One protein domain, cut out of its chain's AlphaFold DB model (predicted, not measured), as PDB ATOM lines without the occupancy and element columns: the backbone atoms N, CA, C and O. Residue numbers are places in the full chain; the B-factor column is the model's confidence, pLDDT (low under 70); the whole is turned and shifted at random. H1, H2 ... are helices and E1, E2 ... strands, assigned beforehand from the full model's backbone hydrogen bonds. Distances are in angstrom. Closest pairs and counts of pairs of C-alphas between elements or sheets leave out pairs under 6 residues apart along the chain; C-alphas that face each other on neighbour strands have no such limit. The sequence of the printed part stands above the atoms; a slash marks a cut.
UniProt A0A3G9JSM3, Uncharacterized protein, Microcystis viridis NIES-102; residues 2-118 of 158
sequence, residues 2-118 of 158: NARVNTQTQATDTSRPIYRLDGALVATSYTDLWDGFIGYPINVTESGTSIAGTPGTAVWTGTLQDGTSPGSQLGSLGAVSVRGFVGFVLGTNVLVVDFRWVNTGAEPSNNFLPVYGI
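Overview. This is residues 2 to 118 of the 158 residues of an uncharacterized protein of Microcystis viridis NIES-102 (UniProt A0A3G9JSM3). Little regular structure is present: a small three-stranded sheet, E2, E3 and E4, with E4 far out from the middle, is joined by long loops to the short H1, E1 and H2, which lie away from it, and most of the printed part is loop, with long stretches at residues 7 to 24, 35 to 57, 61 to 79 and 86 to 104. The printed part has 117 residues, of which 25 are in named elements, in the order H1 E1 H2 E2 E3 E4; the class is mixed. The sheet E2 - E3 - E4 is antiparallel, a meander, each strand the antiparallel neighbour of the one before. The whole is compact, radius of gyration of the C-alphas 14.0 A, spanning 40 by 39 by 27 A.

Arrangement. Inner strand E3, residues 80 to 85, forms hairpins with E2, residues 58 to 60 (N 59 to O 84, 2.9 A), and E4, residues 105 to 108 (N 81 to O 107, 2.8 A). H1, residues 3 to 6, and H2, residues 30 to 34, are not on the sheet. E1, residues 25 to 27, pairs with no named strand; its closest C-alpha pair with H2 is Ala 27 and Leu 33, 5.2 A. In H2 every O i to N i+4 pair is within hydrogen-bond range; H1 is too short for one.

Along the chain. E3 spans 15.8 A, from C-alpha 80 at (-27.646, -7.309, -32.293); E4 spans 10.5 A, ending at C-alpha 108 (-24.006, -10.375, -31.601).

Size, cuts and confidence. The printed part has no cut. E1 to H2 is a tight link; the others are long. Low confidence includes residues 72 to 99.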
ATOM      1  N   ASN A   2     -41.515 -13.708 -34.430       78.75
ATOM      2  CA  ASN A   2     -41.271 -13.796 -32.981       78.75
ATOM      3  C   ASN A   2     -41.606 -15.209 -32.454       78.75
ATOM      4  O   ASN A   2     -42.394 -15.919 -33.079       78.75
ATOM      5  N   ALA A   3     -41.012 -15.632 -31.334       84.31
ATOM      6  CA  ALA A   3     -41.207 -16.976 -30.791       84.31
ATOM      7  C   ALA A   3     -42.669 -17.278 -30.427       84.31
ATOM      8  O   ALA A   3     -43.129 -18.377 -30.726       84.31
ATOM      9  N   ARG A   4     -43.429 -16.319 -29.883       86.94
ATOM     10  CA  ARG A   4     -44.856 -16.497 -29.550       86.94
ATOM     11  C   ARG A   4     -45.702 -16.896 -30.762       86.94
ATOM     12  O   ARG A   4     -46.539 -17.788 -30.676       86.94
ATOM     13  N   VAL A   5     -45.468 -16.262 -31.907       86.69
ATOM     14  CA  VAL A   5     -46.159 -16.569 -33.166       86.69
ATOM     15  C   VAL A   5     -45.640 -17.873 -33.768       86.69
ATOM     16  O   VAL A   5     -46.445 -18.713 -34.158       86.69
ATOM     17  N   ASN A   6     -44.319 -18.083 -33.785       85.88
ATOM     18  CA  ASN A   6     -43.694 -19.272 -34.382       85.88
ATOM     19  C   ASN A   6     -44.095 -20.575 -33.696       85.88
ATOM     20  O   ASN A   6     -44.133 -21.623 -34.330       85.88
ATOM     21  N   THR A   7     -44.370 -20.494 -32.398       87.12
ATOM     22  CA  THR A   7     -44.768 -21.628 -31.563       87.12
ATOM     23  C   THR A   7     -46.278 -21.746 -31.395       87.12
ATOM     24  O   THR A   7     -46.730 -22.659 -30.718       87.12
ATOM     25  N   GLN A   8     -47.059 -20.832 -31.988       88.62
ATOM     26  CA  GLN A   8     -48.515 -20.762 -31.816       88.62
ATOM     27  C   GLN A   8     -48.950 -20.676 -30.335       88.62
ATOM     28  O   GLN A   8     -50.033 -21.109 -29.965       88.62
ATOM     29  N   THR A   9     -48.125 -20.074 -29.471       88.38
ATOM     30  CA  THR A   9     -48.388 -19.930 -28.023       88.38
ATOM     31  C   THR A   9     -49.006 -18.571 -27.692       88.38
ATOM     32  O   THR A   9     -48.568 -17.847 -26.797       88.38
ATOM     33  N   GLN A  10     -50.008 -18.158 -28.462       85.94
ATOM     34  CA  GLN A  10     -50.674 -16.869 -28.274       85.94
ATOM     35  C   GLN A  10     -51.709 -16.988 -27.147       85.94
ATOM     36  O   GLN A  10     -52.450 -17.963 -27.099       85.94
ATOM     37  N   ALA A  11     -51.789 -15.994 -26.257       70.31
ATOM     38  CA  ALA A  11     -52.642 -16.030 -25.057       70.31
ATOM     39  C   ALA A  11     -54.151 -16.232 -25.334       70.31
ATOM     40  O   ALA A  11     -54.909 -16.560 -24.427       70.31
ATOM     41  N   THR A  12     -54.592 -16.035 -26.578       70.94
ATOM     42  CA  THR A  12     -55.979 -16.220 -27.030       70.94
ATOM     43  C   THR A  12     -56.272 -17.612 -27.597       70.94
ATOM     44  O   THR A  12     -57.425 -17.890 -27.917       70.94
ATOM     45  N   ASP A  13     -55.262 -18.469 -27.768       64.12
ATOM     46  CA  ASP A  13     -55.428 -19.838 -28.269       64.12
ATOM     47  C   ASP A  13     -55.599 -20.834 -27.105       64.12
ATOM     48  O   ASP A  13     -55.274 -20.531 -25.956       64.12
ATOM     49  N   THR A  14     -56.146 -22.014 -27.403       64.31
ATOM     50  CA  THR A  14     -56.480 -23.102 -26.474       64.31
ATOM     51  C   THR A  14     -55.370 -23.351 -25.449       64.31
ATOM     52  O   THR A  14     -54.387 -24.039 -25.712       64.31
ATOM     53  N   SER A  15     -55.544 -22.771 -24.260       77.88
ATOM     54  CA  SER A  15     -54.591 -22.838 -23.157       77.88
ATOM     55  C   SER A  15     -54.231 -24.285 -22.836       77.88
ATOM     56  O   SER A  15     -55.093 -25.082 -22.458       77.88
ATOM     57  N   ARG A  16     -52.947 -24.615 -22.968       86.19
ATOM     58  CA  ARG A  16     -52.405 -25.944 -22.693       86.19
ATOM     59  C   ARG A  16     -51.201 -25.837 -21.764       86.19
ATOM     60  O   ARG A  16     -50.389 -24.927 -21.954       86.19
ATOM     61  N   PRO A  17     -51.057 -26.766 -20.807       91.69
ATOM     62  CA  PRO A  17     -49.844 -26.851 -20.019       91.69
ATOM     63  C   PRO A  17     -48.664 -27.267 -20.903       91.69
ATOM     64  O   PRO A  17     -48.794 -28.112 -21.792       91.69
ATOM     65  N   ILE A  18     -47.512 -26.665 -20.642       91.62
ATOM     66  CA  ILE A  18     -46.246 -26.913 -21.322       91.62
ATOM     67  C   ILE A  18     -45.327 -27.614 -20.332       91.62
ATOM     68  O   ILE A  18     -45.128 -27.147 -19.211       91.62
ATOM     69  N   TYR A  19     -44.749 -28.725 -20.769       92.62
ATOM     70  CA  TYR A  19     -43.845 -29.538 -19.968       92.62
ATOM     71  C   TYR A  19     -42.475 -29.611 -20.623       92.62
ATOM     72  O   TYR A  19     -42.341 -29.565 -21.847       92.62
ATOM     73  N   ARG A  20     -41.455 -29.785 -19.791       89.81
ATOM     74  CA  ARG A  20     -40.162 -30.300 -20.232       89.81
ATOM     75  C   ARG A  20     -40.243 -31.795 -20.519       89.81
ATOM     76  O   ARG A  20     -41.153 -32.487 -20.070       89.81
ATOM     77  N   LEU A  21     -39.225 -32.298 -21.209       88.19
ATOM     78  CA  LEU A  21     -39.107 -33.713 -21.567       88.19
ATOM     79  C   LEU A  21     -38.943 -34.648 -20.358       88.19
ATOM     80  O   LEU A  21     -39.248 -35.830 -20.465       88.19
ATOM     81  N   ASP A  22     -38.516 -34.127 -19.209       87.69
ATOM     82  CA  ASP A  22     -38.449 -34.858 -17.940       87.69
ATOM     83  C   ASP A  22     -39.734 -34.751 -17.097       87.69
ATOM     84  O   ASP A  22     -39.774 -35.217 -15.962       87.69
ATOM     85  N   GLY A  23     -40.794 -34.144 -17.641       90.38
ATOM     86  CA  GLY A  23     -42.106 -34.048 -17.001       90.38
ATOM     87  C   GLY A  23     -42.293 -32.844 -16.074       90.38
ATOM     88  O   GLY A  23     -43.375 -32.687 -15.509       90.38
ATOM     89  N   ALA A  24     -41.297 -31.963 -15.927       89.62
ATOM     90  CA  ALA A  24     -41.464 -30.736 -15.148       89.62
ATOM     91  C   ALA A  24     -42.433 -29.759 -15.844       89.62
ATOM     92  O   ALA A  24     -42.281 -29.457 -17.031       89.62
ATOM     93  N   LEU A  25     -43.425 -29.259 -15.100       91.75
ATOM     94  CA  LEU A  25     -44.435 -28.317 -15.593       91.75
ATOM     95  C   LEU A  25     -43.837 -26.914 -15.748       91.75
ATOM     96  O   LEU A  25     -43.674 -26.193 -14.772       91.75
ATOM     97  N   VAL A  26     -43.537 -26.507 -16.976       90.38
ATOM     98  CA  VAL A  26     -42.968 -25.185 -17.269       90.38
ATOM     99  C   VAL A  26     -44.025 -24.101 -17.118       90.38
ATOM    100  O   VAL A  26     -43.800 -23.132 -16.409       90.38
ATOM    101  N   ALA A  27     -45.176 -24.270 -17.759       91.19
ATOM    102  CA  ALA A  27     -46.256 -23.294 -17.722       91.19
ATOM    103  C   ALA A  27     -47.603 -24.015 -17.741       91.19
ATOM    104  O   ALA A  27     -47.769 -25.022 -18.424       91.19
ATOM    105  N   THR A  28     -48.579 -23.504 -17.007       91.69
ATOM    106  CA  THR A  28     -49.966 -23.987 -16.952       91.69
ATOM    107  C   THR A  28     -50.787 -23.568 -18.174       91.69
ATOM    108  O   THR A  28     -51.789 -24.207 -18.496       91.69
ATOM    109  N   SER A  29     -50.362 -22.506 -18.859       90.19
ATOM    110  CA  SER A  29     -51.033 -21.927 -20.021       90.19
ATOM    111  C   SER A  29     -50.053 -21.174 -20.922       90.19
ATOM    112  O   SER A  29     -48.916 -20.902 -20.543       90.19
ATOM    113  N   TYR A  30     -50.511 -20.769 -22.107       90.56
ATOM    114  CA  TYR A  30     -49.744 -19.857 -22.961       90.56
ATOM    115  C   TYR A  30     -49.596 -18.466 -22.338       90.56
ATOM    116  O   TYR A  30     -48.573 -17.824 -22.537       90.56
ATOM    117  N   THR A  31     -50.576 -18.000 -21.562       89.81
ATOM    118  CA  THR A  31     -50.459 -16.735 -20.824       89.81
ATOM    119  C   THR A  31     -49.364 -16.820 -19.767       89.81
ATOM    120  O   THR A  31     -48.502 -15.951 -19.744       89.81
ATOM    121  N   ASP A  32     -49.357 -17.900 -18.984       88.31
ATOM    122  CA  ASP A  32     -48.344 -18.198 -17.957       88.31
ATOM    123  C   ASP A  32     -46.945 -18.323 -18.575       88.31
ATOM    124  O   ASP A  32     -45.975 -17.786 -18.061       88.31
ATOM    125  N   LEU A  33     -46.828 -18.909 -19.776       88.44
ATOM    126  CA  LEU A  33     -45.549 -18.911 -20.487       88.44
ATOM    127  C   LEU A  33     -45.021 -17.485 -20.708       88.44
ATOM    128  O   LEU A  33     -43.819 -17.288 -20.667       88.44
ATOM    129  N   TRP A  34     -45.857 -16.480 -20.956       87.62
ATOM    130  CA  TRP A  34     -45.387 -15.153 -21.371       87.62
ATOM    131  C   TRP A  34     -45.654 -14.018 -20.375       87.62
ATOM    132  O   TRP A  34     -45.416 -12.857 -20.716       87.62
ATOM    133  N   ASP A  35     -46.161 -14.303 -19.179       83.44
ATOM    134  CA  ASP A  35     -46.396 -13.277 -18.153       83.44
ATOM    135  C   ASP A  35     -45.110 -12.869 -17.416       83.44
ATOM    136  O   ASP A  35     -45.059 -11.861 -16.707       83.44
ATOM    137  N   GLY A  36     -44.041 -13.624 -17.657       77.12
ATOM    138  CA  GLY A  36     -42.725 -13.388 -17.119       77.12
ATOM    139  C   GLY A  36     -42.218 -14.543 -16.286       77.12
ATOM    140  O   GLY A  36     -41.023 -14.768 -16.354       77.12
ATOM    141  N   PHE A  37     -43.051 -15.286 -15.561       81.31
ATOM    142  CA  PHE A  37     -42.585 -16.337 -14.653       81.31
ATOM    143  C   PHE A  37     -43.039 -17.712 -15.124       81.31
ATOM    144  O   PHE A  37     -44.169 -17.897 -15.535       81.31
ATOM    145  N   ILE A  38     -42.151 -18.700 -15.039       84.88
ATOM    146  CA  ILE A  38     -42.495 -20.102 -15.301       84.88
ATOM    147  C   ILE A  38     -42.301 -20.945 -14.042       84.88
ATOM    148  O   ILE A  38     -41.539 -20.588 -13.147       84.88
ATOM    149  N   GLY A  39     -42.982 -22.086 -13.954       85.81
ATOM    150  CA  GLY A  39     -42.907 -22.968 -12.787       85.81
ATOM    151  C   GLY A  39     -41.531 -23.615 -12.597       85.81
ATOM    152  O   GLY A  39     -41.074 -23.780 -11.469       85.81
ATOM    153  N   TYR A  40     -40.858 -23.970 -13.696       84.62
ATOM    154  CA  TYR A  40     -39.529 -24.592 -13.690       84.62
ATOM    155  C   TYR A  40     -38.683 -24.072 -14.854       84.62
ATOM    156  O   TYR A  40     -39.197 -23.998 -15.966       84.62
ATOM    157  N   PRO A  41     -37.379 -23.797 -14.667       81.19
ATOM    158  CA  PRO A  41     -36.511 -23.297 -15.731       81.19
ATOM    159  C   PRO A  41     -36.391 -24.318 -16.869       81.19
ATOM    160  O   PRO A  41     -36.398 -25.522 -16.627       81.19
ATOM    161  N   ILE A  42     -36.201 -23.871 -18.110       83.38
ATOM    162  CA  ILE A  42     -36.087 -24.756 -19.286       83.38
ATOM    163  C   ILE A  42     -34.634 -25.252 -19.450       83.38
ATOM    164  O   ILE A  42     -33.988 -25.055 -20.470       83.38
ATOM    165  N   ASN A  43     -34.057 -25.852 -18.409       80.88
ATOM    166  CA  ASN A  43     -32.612 -26.095 -18.301       80.88
ATOM    167  C   ASN A  43     -32.168 -27.536 -18.578       80.88
ATOM    168  O   ASN A  43     -31.181 -27.988 -18.001       80.88
ATOM    169  N   VAL A  44     -32.872 -28.242 -19.460       82.69
ATOM    170  CA  VAL A  44     -32.531 -29.611 -19.859       82.69
ATOM    171  C   VAL A  44     -32.576 -29.754 -21.378       82.69
ATOM    172  O   VAL A  44     -33.477 -29.221 -22.027       82.69
ATOM    173  N   THR A  45     -31.582 -30.446 -21.934       86.00
ATOM    174  CA  THR A  45     -31.498 -30.791 -23.361       86.00
ATOM    175  C   THR A  45     -32.466 -31.916 -23.731       86.00
ATOM    176  O   THR A  45     -33.024 -32.600 -22.873       86.00
ATOM    177  N   GLU A  46     -32.618 -32.179 -25.027       86.38
ATOM    178  CA  GLU A  46     -33.392 -33.308 -25.555       86.38
ATOM    179  C   GLU A  46     -32.894 -34.682 -25.090       86.38
ATOM    180  O   GLU A  46     -33.670 -35.629 -24.995       86.38
ATOM    181  N   SER A  47     -31.611 -34.775 -24.750       89.62
ATOM    182  CA  SER A  47     -30.967 -35.963 -24.183       89.62
ATOM    183  C   SER A  47     -31.108 -36.077 -22.658       89.62
ATOM    184  O   SER A  47     -30.553 -36.998 -22.062       89.62
ATOM    185  N   GLY A  48     -31.829 -35.159 -22.005       84.56
ATOM    186  CA  GLY A  48     -32.008 -35.157 -20.550       84.56
ATOM    187  C   GLY A  48     -30.829 -34.556 -19.775       84.56
ATOM    188  O   GLY A  48     -30.779 -34.655 -18.550       84.56
ATOM    189  N   THR A  49     -29.870 -33.924 -20.461       85.56
ATOM    190  CA  THR A  49     -28.694 -33.333 -19.812       85.56
ATOM    191  C   THR A  49     -29.038 -31.960 -19.247       85.56
ATOM    192  O   THR A  49     -29.545 -31.094 -19.957       85.56
ATOM    193  N   SER A  50     -28.742 -31.741 -17.965       79.94
ATOM    194  CA  SER A  50     -28.923 -30.438 -17.321       79.94
ATOM    195  C   SER A  50     -27.889 -29.424 -17.808       79.94
ATOM    196  O   SER A  50     -26.688 -29.683 -17.776       79.94
ATOM    197  N   ILE A  51     -28.362 -28.240 -18.188       74.88
ATOM    198  CA  ILE A  51     -27.541 -27.058 -18.496       74.88
ATOM    199  C   ILE A  51     -27.578 -26.020 -17.361       74.88
ATOM    200  O   ILE A  51     -27.007 -24.941 -17.478       74.88
ATOM    201  N   ALA A  52     -28.198 -26.369 -16.225       61.28
ATOM    202  CA  ALA A  52     -28.382 -25.512 -15.048       61.28
ATOM    203  C   ALA A  52     -27.077 -25.088 -14.345       61.28
ATOM    204  O   ALA A  52     -27.088 -24.175 -13.523       61.28
ATOM    205  N   GLY A  53     -25.969 -25.780 -14.623       50.12
ATOM    206  CA  GLY A  53     -24.680 -25.582 -13.955       50.12
ATOM    207  C   GLY A  53     -23.818 -24.460 -14.533       50.12
ATOM    208  O   GLY A  53     -22.759 -24.180 -13.976       50.12
ATOM    209  N   THR A  54     -24.250 -23.818 -15.618       56.53
ATOM    210  CA  THR A  54     -23.493 -22.746 -16.271       56.53
ATOM    211  C   THR A  54     -24.258 -21.432 -16.107       56.53
ATOM    212  O   THR A  54     -25.156 -21.143 -16.902       56.53
ATOM    213  N   PRO A  55     -23.955 -20.621 -15.072       50.59
ATOM    214  CA  PRO A  55     -24.539 -19.295 -14.928       50.59
ATOM    215  C   PRO A  55     -24.428 -18.512 -16.238       50.59
ATOM    216  O   PRO A  55     -23.342 -18.374 -16.798       50.59
ATOM    217  N   GLY A  56     -25.560 -18.012 -16.736       53.25
ATOM    218  CA  GLY A  56     -25.588 -17.208 -17.954       53.25
ATOM    219  C   GLY A  56     -25.620 -17.994 -19.266       53.25
ATOM    220  O   GLY A  56     -25.318 -17.392 -20.297       53.25
ATOM    221  N   THR A  57     -26.018 -19.278 -19.284       70.75
ATOM    222  CA  THR A  57     -26.380 -19.940 -20.551       70.75
ATOM    223  C   THR A  57     -27.504 -19.158 -21.225       70.75
ATOM    224  O   THR A  57     -28.671 -19.197 -20.830       70.75
ATOM    225  N   ALA A  58     -27.111 -18.389 -22.232       76.38
ATOM    226  CA  ALA A  58     -27.997 -17.615 -23.068       76.38
ATOM    227  C   ALA A  58     -28.634 -18.518 -24.127       76.38
ATOM    228  O   ALA A  58     -27.988 -19.419 -24.658       76.38
ATOM    229  N   VAL A  59     -29.890 -18.242 -24.452       79.75
ATOM    230  CA  VAL A  59     -30.645 -18.892 -25.531       79.75
ATOM    231  C   VAL A  59     -31.173 -17.845 -26.484       79.75
ATOM    232  O   VAL A  59     -31.539 -16.741 -26.081       79.75
ATOM    233  N   TRP A  60     -31.290 -18.196 -27.756       84.00
ATOM    234  CA  TRP A  60     -32.017 -17.366 -28.699       84.00
ATOM    235  C   TRP A  60     -33.525 -17.490 -28.467       84.00
ATOM    236  O   TRP A  60     -34.091 -18.577 -28.556       84.00
ATOM    237  N   THR A  61     -34.183 -16.358 -28.208       80.88
ATOM    238  CA  THR A  61     -35.647 -16.278 -28.057       80.88
ATOM    239  C   THR A  61     -36.286 -15.379 -29.113       80.88
ATOM    240  O   THR A  61     -37.460 -15.552 -29.437       80.88
ATOM    241  N   GLY A  62     -35.548 -14.404 -29.665       80.56
ATOM    242  CA  GLY A  62     -36.056 -13.497 -30.703       80.56
ATOM    243  C   GLY A  62     -37.308 -12.710 -30.287       80.56
ATOM    244  O   GLY A  62     -38.086 -12.288 -31.142       80.56
ATOM    245  N   THR A  63     -37.535 -12.571 -28.979       82.00
ATOM    246  CA  THR A  63     -38.735 -11.997 -28.360       82.00
ATOM    247  C   THR A  63     -38.383 -11.198 -27.116       82.00
ATOM    248  O   THR A  63     -37.396 -11.494 -26.444       82.00
ATOM    249  N   LEU A  64     -39.201 -10.191 -26.813       81.75
ATOM    250  CA  LEU A  64     -39.239  -9.550 -25.502       81.75
ATOM    251  C   LEU A  64     -39.872 -10.492 -24.463       81.75
ATOM    252  O   LEU A  64     -40.410 -11.542 -24.814       81.75
ATOM    253  N   GLN A  65     -39.806 -10.116 -23.183       81.00
ATOM    254  CA  GLN A  65     -40.326 -10.931 -22.077       81.00
ATOM    255  C   GLN A  65     -41.800 -11.318 -22.262       81.00
ATOM    256  O   GLN A  65     -42.198 -12.436 -21.955       81.00
ATOM    257  N   ASP A  66     -42.582 -10.417 -22.848       81.38
ATOM    258  CA  ASP A  66     -43.992 -10.605 -23.166       81.38
ATOM    259  C   ASP A  66     -44.222 -11.299 -24.520       81.38
ATOM    260  O   ASP A  66     -45.291 -11.159 -25.103       81.38
ATOM    261  N   GLY A  67     -43.227 -11.973 -25.102       83.06
ATOM    262  CA  GLY A  67     -43.354 -12.678 -26.380       83.06
ATOM    263  C   GLY A  67     -43.556 -11.790 -27.609       83.06
ATOM    264  O   GLY A  67     -43.819 -12.307 -28.700       83.06
ATOM    265  N   THR A  68     -43.435 -10.468 -27.481       84.88
ATOM    266  CA  THR A  68     -43.523  -9.552 -28.623       84.88
ATOM    267  C   THR A  68     -42.187  -9.428 -29.359       84.88
ATOM    268  O   THR A  68     -41.130  -9.846 -28.887       84.88
ATOM    269  N   SER A  69     -42.233  -8.910 -30.590       82.12
ATOM    270  CA  SER A  69     -41.038  -8.734 -31.419       82.12
ATOM    271  C   SER A  69     -40.238  -7.510 -30.957       82.12
ATOM    272  O   SER A  69     -40.809  -6.424 -30.915       82.12
ATOM    273  N   PRO A  70     -38.917  -7.624 -30.740       75.75
ATOM    274  CA  PRO A  70     -38.065  -6.494 -30.359       75.75
ATOM    275  C   PRO A  70     -37.712  -5.557 -31.532       75.75
ATOM    276  O   PRO A  70     -37.022  -4.565 -31.340       75.75
ATOM    277  N   GLY A  71     -38.121  -5.888 -32.764       71.12
ATOM    278  CA  GLY A  71     -37.810  -5.119 -33.980       71.12
ATOM    279  C   GLY A  71     -36.498  -5.524 -34.666       71.12
ATOM    280  O   GLY A  71     -36.404  -5.410 -35.885       71.12
ATOM    281  N   SER A  72     -35.542  -6.099 -33.930       68.94
ATOM    282  CA  SER A  72     -34.286  -6.666 -34.457       68.94
ATOM    283  C   SER A  72     -34.328  -8.200 -34.468       68.94
ATOM    284  O   SER A  72     -34.636  -8.822 -33.453       68.94
ATOM    285  N   GLN A  73     -34.042  -8.825 -35.614       68.62
ATOM    286  CA  GLN A  73     -34.100 -10.283 -35.802       68.62
ATOM    287  C   GLN A  73     -32.717 -10.887 -36.059       68.62
ATOM    288  O   GLN A  73     -31.833 -10.229 -36.612       68.62
ATOM    289  N   LEU A  74     -32.566 -12.165 -35.697       68.88
ATOM    290  CA  LEU A  74     -31.356 -12.941 -35.958       68.88
ATOM    291  C   LEU A  74     -31.062 -13.000 -37.463       68.88
ATOM    292  O   LEU A  74     -31.955 -13.280 -38.260       68.88
ATOM    293  N   GLY A  75     -29.809 -12.731 -37.844       58.91
ATOM    294  CA  GLY A  75     -29.347 -12.791 -39.238       58.91
ATOM    295  C   GLY A  75     -29.467 -11.490 -40.040       58.91
ATOM    296  O   GLY A  75     -29.081 -11.464 -41.206       58.91
ATOM    297  N   SER A  76     -29.947 -10.393 -39.446       63.09
ATOM    298  CA  SER A  76     -29.817  -9.068 -40.066       63.09
ATOM    299  C   SER A  76     -28.344  -8.615 -40.049       63.09
ATOM    300  O   SER A  76     -27.655  -8.738 -39.034       63.09
ATOM    301  N   LEU A  77     -27.839  -8.123 -41.189       46.28
ATOM    302  CA  LEU A  77     -26.462  -7.632 -41.340       46.28
ATOM    303  C   LEU A  77     -26.161  -6.536 -40.303       46.28
ATOM    304  O   LEU A  77     -26.801  -5.489 -40.301       46.28
ATOM    305  N   GLY A  78     -25.182  -6.789 -39.426       53.38
ATOM    306  CA  GLY A  78     -24.784  -5.868 -38.353       53.38
ATOM    307  C   GLY A  78     -25.721  -5.837 -37.138       53.38
ATOM    308  O   GLY A  78     -25.526  -5.009 -36.251       53.38
ATOM    309  N   ALA A  79     -26.727  -6.715 -37.070       56.16
ATOM    310  CA  ALA A  79     -27.726  -6.666 -36.012       56.16
ATOM    311  C   ALA A  79     -27.291  -7.383 -34.731       56.16
ATOM    312  O   ALA A  79     -26.827  -8.529 -34.739       56.16
ATOM    313  N   VAL A  80     -27.561  -6.706 -33.618       62.44
ATOM    314  CA  VAL A  80     -27.646  -7.309 -32.293       62.44
ATOM    315  C   VAL A  80     -29.031  -7.951 -32.165       62.44
ATOM    316  O   VAL A  80     -30.045  -7.334 -32.489       62.44
ATOM    317  N   SER A  81     -29.076  -9.214 -31.750       68.31
ATOM    318  CA  SER A  81     -30.305 -10.006 -31.641       68.31
ATOM    319  C   SER A  81     -30.706 -10.204 -30.188       68.31
ATOM    320  O   SER A  81     -29.858 -10.185 -29.298       68.31
ATOM    321  N   VAL A  82     -32.001 -10.404 -29.941       66.06
ATOM    322  CA  VAL A  82     -32.498 -10.620 -28.579       66.06
ATOM    323  C   VAL A  82     -32.331 -12.075 -28.156       66.06
ATOM    324  O   VAL A  82     -32.792 -12.997 -28.838       66.06
ATOM    325  N   ARG A  83     -31.690 -12.254 -27.002       66.38
ATOM    326  CA  ARG A  83     -31.576 -13.521 -26.279       66.38
ATOM    327  C   ARG A  83     -32.494 -13.543 -25.055       66.38
ATOM    328  O   ARG A  83     -32.842 -12.490 -24.529       66.38
ATOM    329  N   GLY A  84     -32.808 -14.746 -24.590       58.78
ATOM    330  CA  GLY A  84     -33.242 -15.041 -23.226       58.78
ATOM    331  C   GLY A  84     -32.145 -15.786 -22.463       58.78
ATOM    332  O   GLY A  84     -31.042 -15.995 -22.978       58.78
ATOM    333  N   PHE A  85     -32.442 -16.207 -21.237       59.53
ATOM    334  CA  PHE A  85     -31.507 -16.958 -20.402       59.53
ATOM    335  C   PHE A  85     -32.186 -18.181 -19.809       59.53
ATOM    336  O   PHE A  85     -33.342 -18.136 -19.388       59.53
ATOM    337  N   VAL A  86     -31.439 -19.276 -19.756       52.59
ATOM    338  CA  VAL A  86     -31.939 -20.556 -19.274       52.59
ATOM    339  C   VAL A  86     -31.772 -20.655 -17.768       52.59
ATOM    340  O   VAL A  86     -30.800 -21.226 -17.290       52.59
ATOM    341  N   GLY A  87     -32.722 -20.098 -17.017       49.66
ATOM    342  CA  GLY A  87     -32.640 -20.066 -15.558       49.66
ATOM    343  C   GLY A  87     -31.517 -19.141 -15.092       49.66
ATOM    344  O   GLY A  87     -30.331 -19.364 -15.330       49.66
ATOM    345  N   PHE A  88     -31.886 -18.059 -14.425       46.62
ATOM    346  CA  PHE A  88     -30.896 -17.127 -13.923       46.62
ATOM    347  C   PHE A  88     -30.553 -17.468 -12.471       46.62
ATOM    348  O   PHE A  88     -31.429 -17.511 -11.609       46.62
ATOM    349  N   VAL A  89     -29.265 -17.710 -12.212       40.22
ATOM    350  CA  VAL A  89     -28.696 -17.657 -10.863       40.22
ATOM    351  C   VAL A  89     -28.152 -16.244 -10.686       40.22
ATOM    352  O   VAL A  89     -27.204 -15.852 -11.371       40.22
ATOM    353  N   LEU A  90     -28.768 -15.464  -9.797       41.34
ATOM    354  CA  LEU A  90     -28.295 -14.131  -9.414       41.34
ATOM    355  C   LEU A  90     -26.929 -14.229  -8.709       41.34
ATOM    356  O   LEU A  90     -26.851 -14.248  -7.490       41.34
ATOM    357  N   GLY A  91     -25.829 -14.250  -9.462       36.31
ATOM    358  CA  GLY A  91     -24.479 -14.094  -8.913       36.31
ATOM    359  C   GLY A  91     -24.011 -15.210  -7.965       36.31
ATOM    360  O   GLY A  91     -24.740 -16.110  -7.560       36.31
ATOM    361  N   THR A  92     -22.730 -15.166  -7.615       42.94
ATOM    362  CA  THR A  92     -21.999 -16.261  -6.955       42.94
ATOM    363  C   THR A  92     -22.331 -16.494  -5.474       42.94
ATOM    364  O   THR A  92     -21.622 -17.260  -4.836       42.94
ATOM    365  N   ASN A  93     -23.383 -15.888  -4.906       43.78
ATOM    366  CA  ASN A  93     -23.761 -16.073  -3.491       43.78
ATOM    367  C   ASN A  93     -25.253 -15.812  -3.171       43.78
ATOM    368  O   ASN A  93     -25.583 -15.556  -2.013       43.78
ATOM    369  N   VAL A  94     -26.180 -15.858  -4.138       44.66
ATOM    370  CA  VAL A  94     -27.604 -15.575  -3.856       44.66
ATOM    371  C   VAL A  94     -28.506 -16.724  -4.306       44.66
ATOM    372  O   VAL A  94     -28.580 -17.069  -5.482       44.66
ATOM    373  N   LEU A  95     -29.233 -17.290  -3.336       47.31
ATOM    374  CA  LEU A  95     -30.306 -18.281  -3.484       47.31
ATOM    375  C   LEU A  95     -31.582 -17.660  -4.088       47.31
ATOM    376  O   LEU A  95     -32.670 -17.800  -3.534       47.31
ATOM    377  N   VAL A  96     -31.469 -16.937  -5.202       49.03
ATOM    378  CA  VAL A  96     -32.639 -16.476  -5.957       49.03
ATOM    379  C   VAL A  96     -32.564 -17.102  -7.339       49.03
ATOM    380  O   VAL A  96     -31.793 -16.671  -8.196       49.03
ATOM    381  N   VAL A  97     -33.357 -18.159  -7.515       55.31
ATOM    382  CA  VAL A  97     -33.732 -18.672  -8.831       55.31
ATOM    383  C   VAL A  97     -34.776 -17.726  -9.392       55.31
ATOM    384  O   VAL A  97     -35.905 -17.653  -8.913       55.31
ATOM    385  N   ASP A  98     -34.368 -16.946 -10.379       62.22
ATOM    386  CA  ASP A  98     -35.293 -16.142 -11.148       62.22
ATOM    387  C   ASP A  98     -35.844 -17.019 -12.272       62.22
ATOM    388  O   ASP A  98     -35.123 -17.432 -13.187       62.22
ATOM    389  N   PHE A  99     -37.126 -17.356 -12.144       67.56
ATOM    390  CA  PHE A  99     -37.836 -18.196 -13.097       67.56
ATOM    391  C   PHE A  99     -38.347 -17.414 -14.308       67.56
ATOM    392  O   PHE A  99     -39.215 -17.901 -15.027       67.56
ATOM    393  N   ARG A 100     -37.820 -16.216 -14.577       73.50
ATOM    394  CA  ARG A 100     -38.034 -15.574 -15.870       73.50
ATOM    395  C   ARG A 100     -37.275 -16.309 -16.962       73.50
ATOM    396  O   ARG A 100     -36.051 -16.397 -16.929       73.50
ATOM    397  N   TRP A 101     -37.996 -16.822 -17.953       75.69
ATOM    398  CA  TRP A 101     -37.377 -17.580 -19.049       75.69
ATOM    399  C   TRP A 101     -36.952 -16.705 -20.229       75.69
ATOM    400  O   TRP A 101     -36.011 -17.038 -20.949       75.69
ATOM    401  N   VAL A 102     -37.587 -15.541 -20.392       78.19
ATOM    402  CA  VAL A 102     -37.093 -14.476 -21.265       78.19
ATOM    403  C   VAL A 102     -36.705 -13.286 -20.403       78.19
ATOM    404  O   VAL A 102     -37.541 -12.656 -19.761       78.19
ATOM    405  N   ASN A 103     -35.420 -12.954 -20.427       71.44
ATOM    406  CA  ASN A 103     -34.902 -11.693 -19.921       71.44
ATOM    407  C   ASN A 103     -34.222 -10.991 -21.096       71.44
ATOM    408  O   ASN A 103     -33.398 -11.593 -21.782       71.44
ATOM    409  N   THR A 104     -34.627  -9.754 -21.363       65.56
ATOM    410  CA  THR A 104     -34.212  -9.010 -22.550       65.56
ATOM    411  C   THR A 104     -32.730  -8.662 -22.476       65.56
ATOM    412  O   THR A 104     -32.327  -7.770 -21.731       65.56
ATOM    413  N   GLY A 105     -31.926  -9.339 -23.291       68.31
ATOM    414  CA  GLY A 105     -30.525  -9.008 -23.530       68.31
ATOM    415  C   GLY A 105     -30.219  -9.027 -25.023       68.31
ATOM    416  O   GLY A 105     -30.844  -9.767 -25.780       68.31
ATOM    417  N   ALA A 106     -29.249  -8.229 -25.450       73.31
ATOM    418  CA  ALA A 106     -28.844  -8.122 -26.845       73.31
ATOM    419  C   ALA A 106     -27.474  -8.816 -27.036       73.31
ATOM    420  O   ALA A 106     -26.560  -8.565 -26.253       73.31
ATOM    421  N   GLU A 107     -27.341  -9.725 -28.008       75.31
ATOM    422  CA  GLU A 107     -26.079 -10.408 -28.360       75.31
ATOM    423  C   GLU A 107     -25.734 -10.260 -29.850       75.31
ATOM    424  O   GLU A 107     -26.644 -10.200 -30.685       75.31
ATOM    425  N   PRO A 108     -24.438 -10.248 -30.215       76.88
ATOM    426  CA  PRO A 108     -24.006 -10.375 -31.601       76.88
ATOM    427  C   PRO A 108     -24.599 -11.620 -32.272       76.88
ATOM    428  O   PRO A 108     -24.598 -12.717 -31.715       76.88
ATOM    429  N   SER A 109     -25.098 -11.459 -33.498       75.94
ATOM    430  CA  SER A 109     -25.758 -12.537 -34.249       75.94
ATOM    431  C   SER A 109     -24.827 -13.682 -34.670       75.94
ATOM    432  O   SER A 109     -25.310 -14.742 -35.057       75.94
ATOM    433  N   ASN A 110     -23.508 -13.503 -34.567       77.50
ATOM    434  CA  ASN A 110     -22.504 -14.540 -34.803       77.50
ATOM    435  C   ASN A 110     -22.218 -15.420 -33.568       77.50
ATOM    436  O   ASN A 110     -21.342 -16.282 -33.637       77.50
ATOM    437  N   ASN A 111     -22.928 -15.224 -32.451       78.81
ATOM    438  CA  ASN A 111     -22.815 -16.094 -31.283       78.81
ATOM    439  C   ASN A 111     -23.553 -17.425 -31.492       78.81
ATOM    440  O   ASN A 111     -24.713 -17.468 -31.908       78.81
ATOM    441  N   PHE A 112     -22.895 -18.518 -31.108       78.81
ATOM    442  CA  PHE A 112     -23.490 -19.851 -31.079       78.81
ATOM    443  C   PHE A 112     -24.255 -20.048 -29.769       78.81
ATOM    444  O   PHE A 112     -23.684 -20.480 -28.770       78.81
ATOM    445  N   LEU A 113     -25.545 -19.705 -29.773       79.38
ATOM    446  CA  LEU A 113     -26.445 -19.938 -28.644       79.38
ATOM    447  C   LEU A 113     -27.502 -20.997 -28.995       79.38
ATOM    448  O   LEU A 113     -27.961 -21.042 -30.140       79.38
ATOM    449  N   PRO A 114     -27.913 -21.829 -28.025       81.19
ATOM    450  CA  PRO A 114     -29.001 -22.779 -28.211       81.19
ATOM    451  C   PRO A 114     -30.341 -22.095 -28.521       81.19
ATOM    452  O   PRO A 114     -30.596 -20.950 -28.142       81.19
ATOM    453  N   VAL A 115     -31.216 -22.844 -29.188       82.56
ATOM    454  CA  VAL A 115     -32.629 -22.521 -29.429       82.56
ATOM    455  C   VAL A 115     -33.496 -23.598 -28.789       82.56
ATOM    456  O   VAL A 115     -33.078 -24.751 -28.694       82.56
ATOM    457  N   TYR A 116     -34.718 -23.245 -28.402       85.19
ATOM    458  CA  TYR A 116     -35.708 -24.234 -27.987       85.19
ATOM    459  C   TYR A 116     -36.618 -24.641 -29.137       85.19
ATOM    460  O   TYR A 116     -37.023 -23.813 -29.954       85.19
ATOM    461  N   GLY A 117     -36.986 -25.919 -29.142       87.44
ATOM    462  CA  GLY A 117     -38.139 -26.427 -29.873       87.44
ATOM    463  C   GLY A 117     -39.291 -26.684 -28.908       87.44
ATOM    464  O   GLY A 117     -39.071 -27.136 -27.787       87.44
ATOM    465  N   ILE A 118     -40.517 -26.421 -29.354       88.25
ATOM    466  CA  ILE A 118     -41.735 -26.876 -28.681       88.25
ATOM    467  C   ILE A 118     -42.372 -27.960 -29.546       88.25
ATOM    468  O   ILE A 118     -42.436 -27.824 -30.772       88.25
TER     469      ILE A 118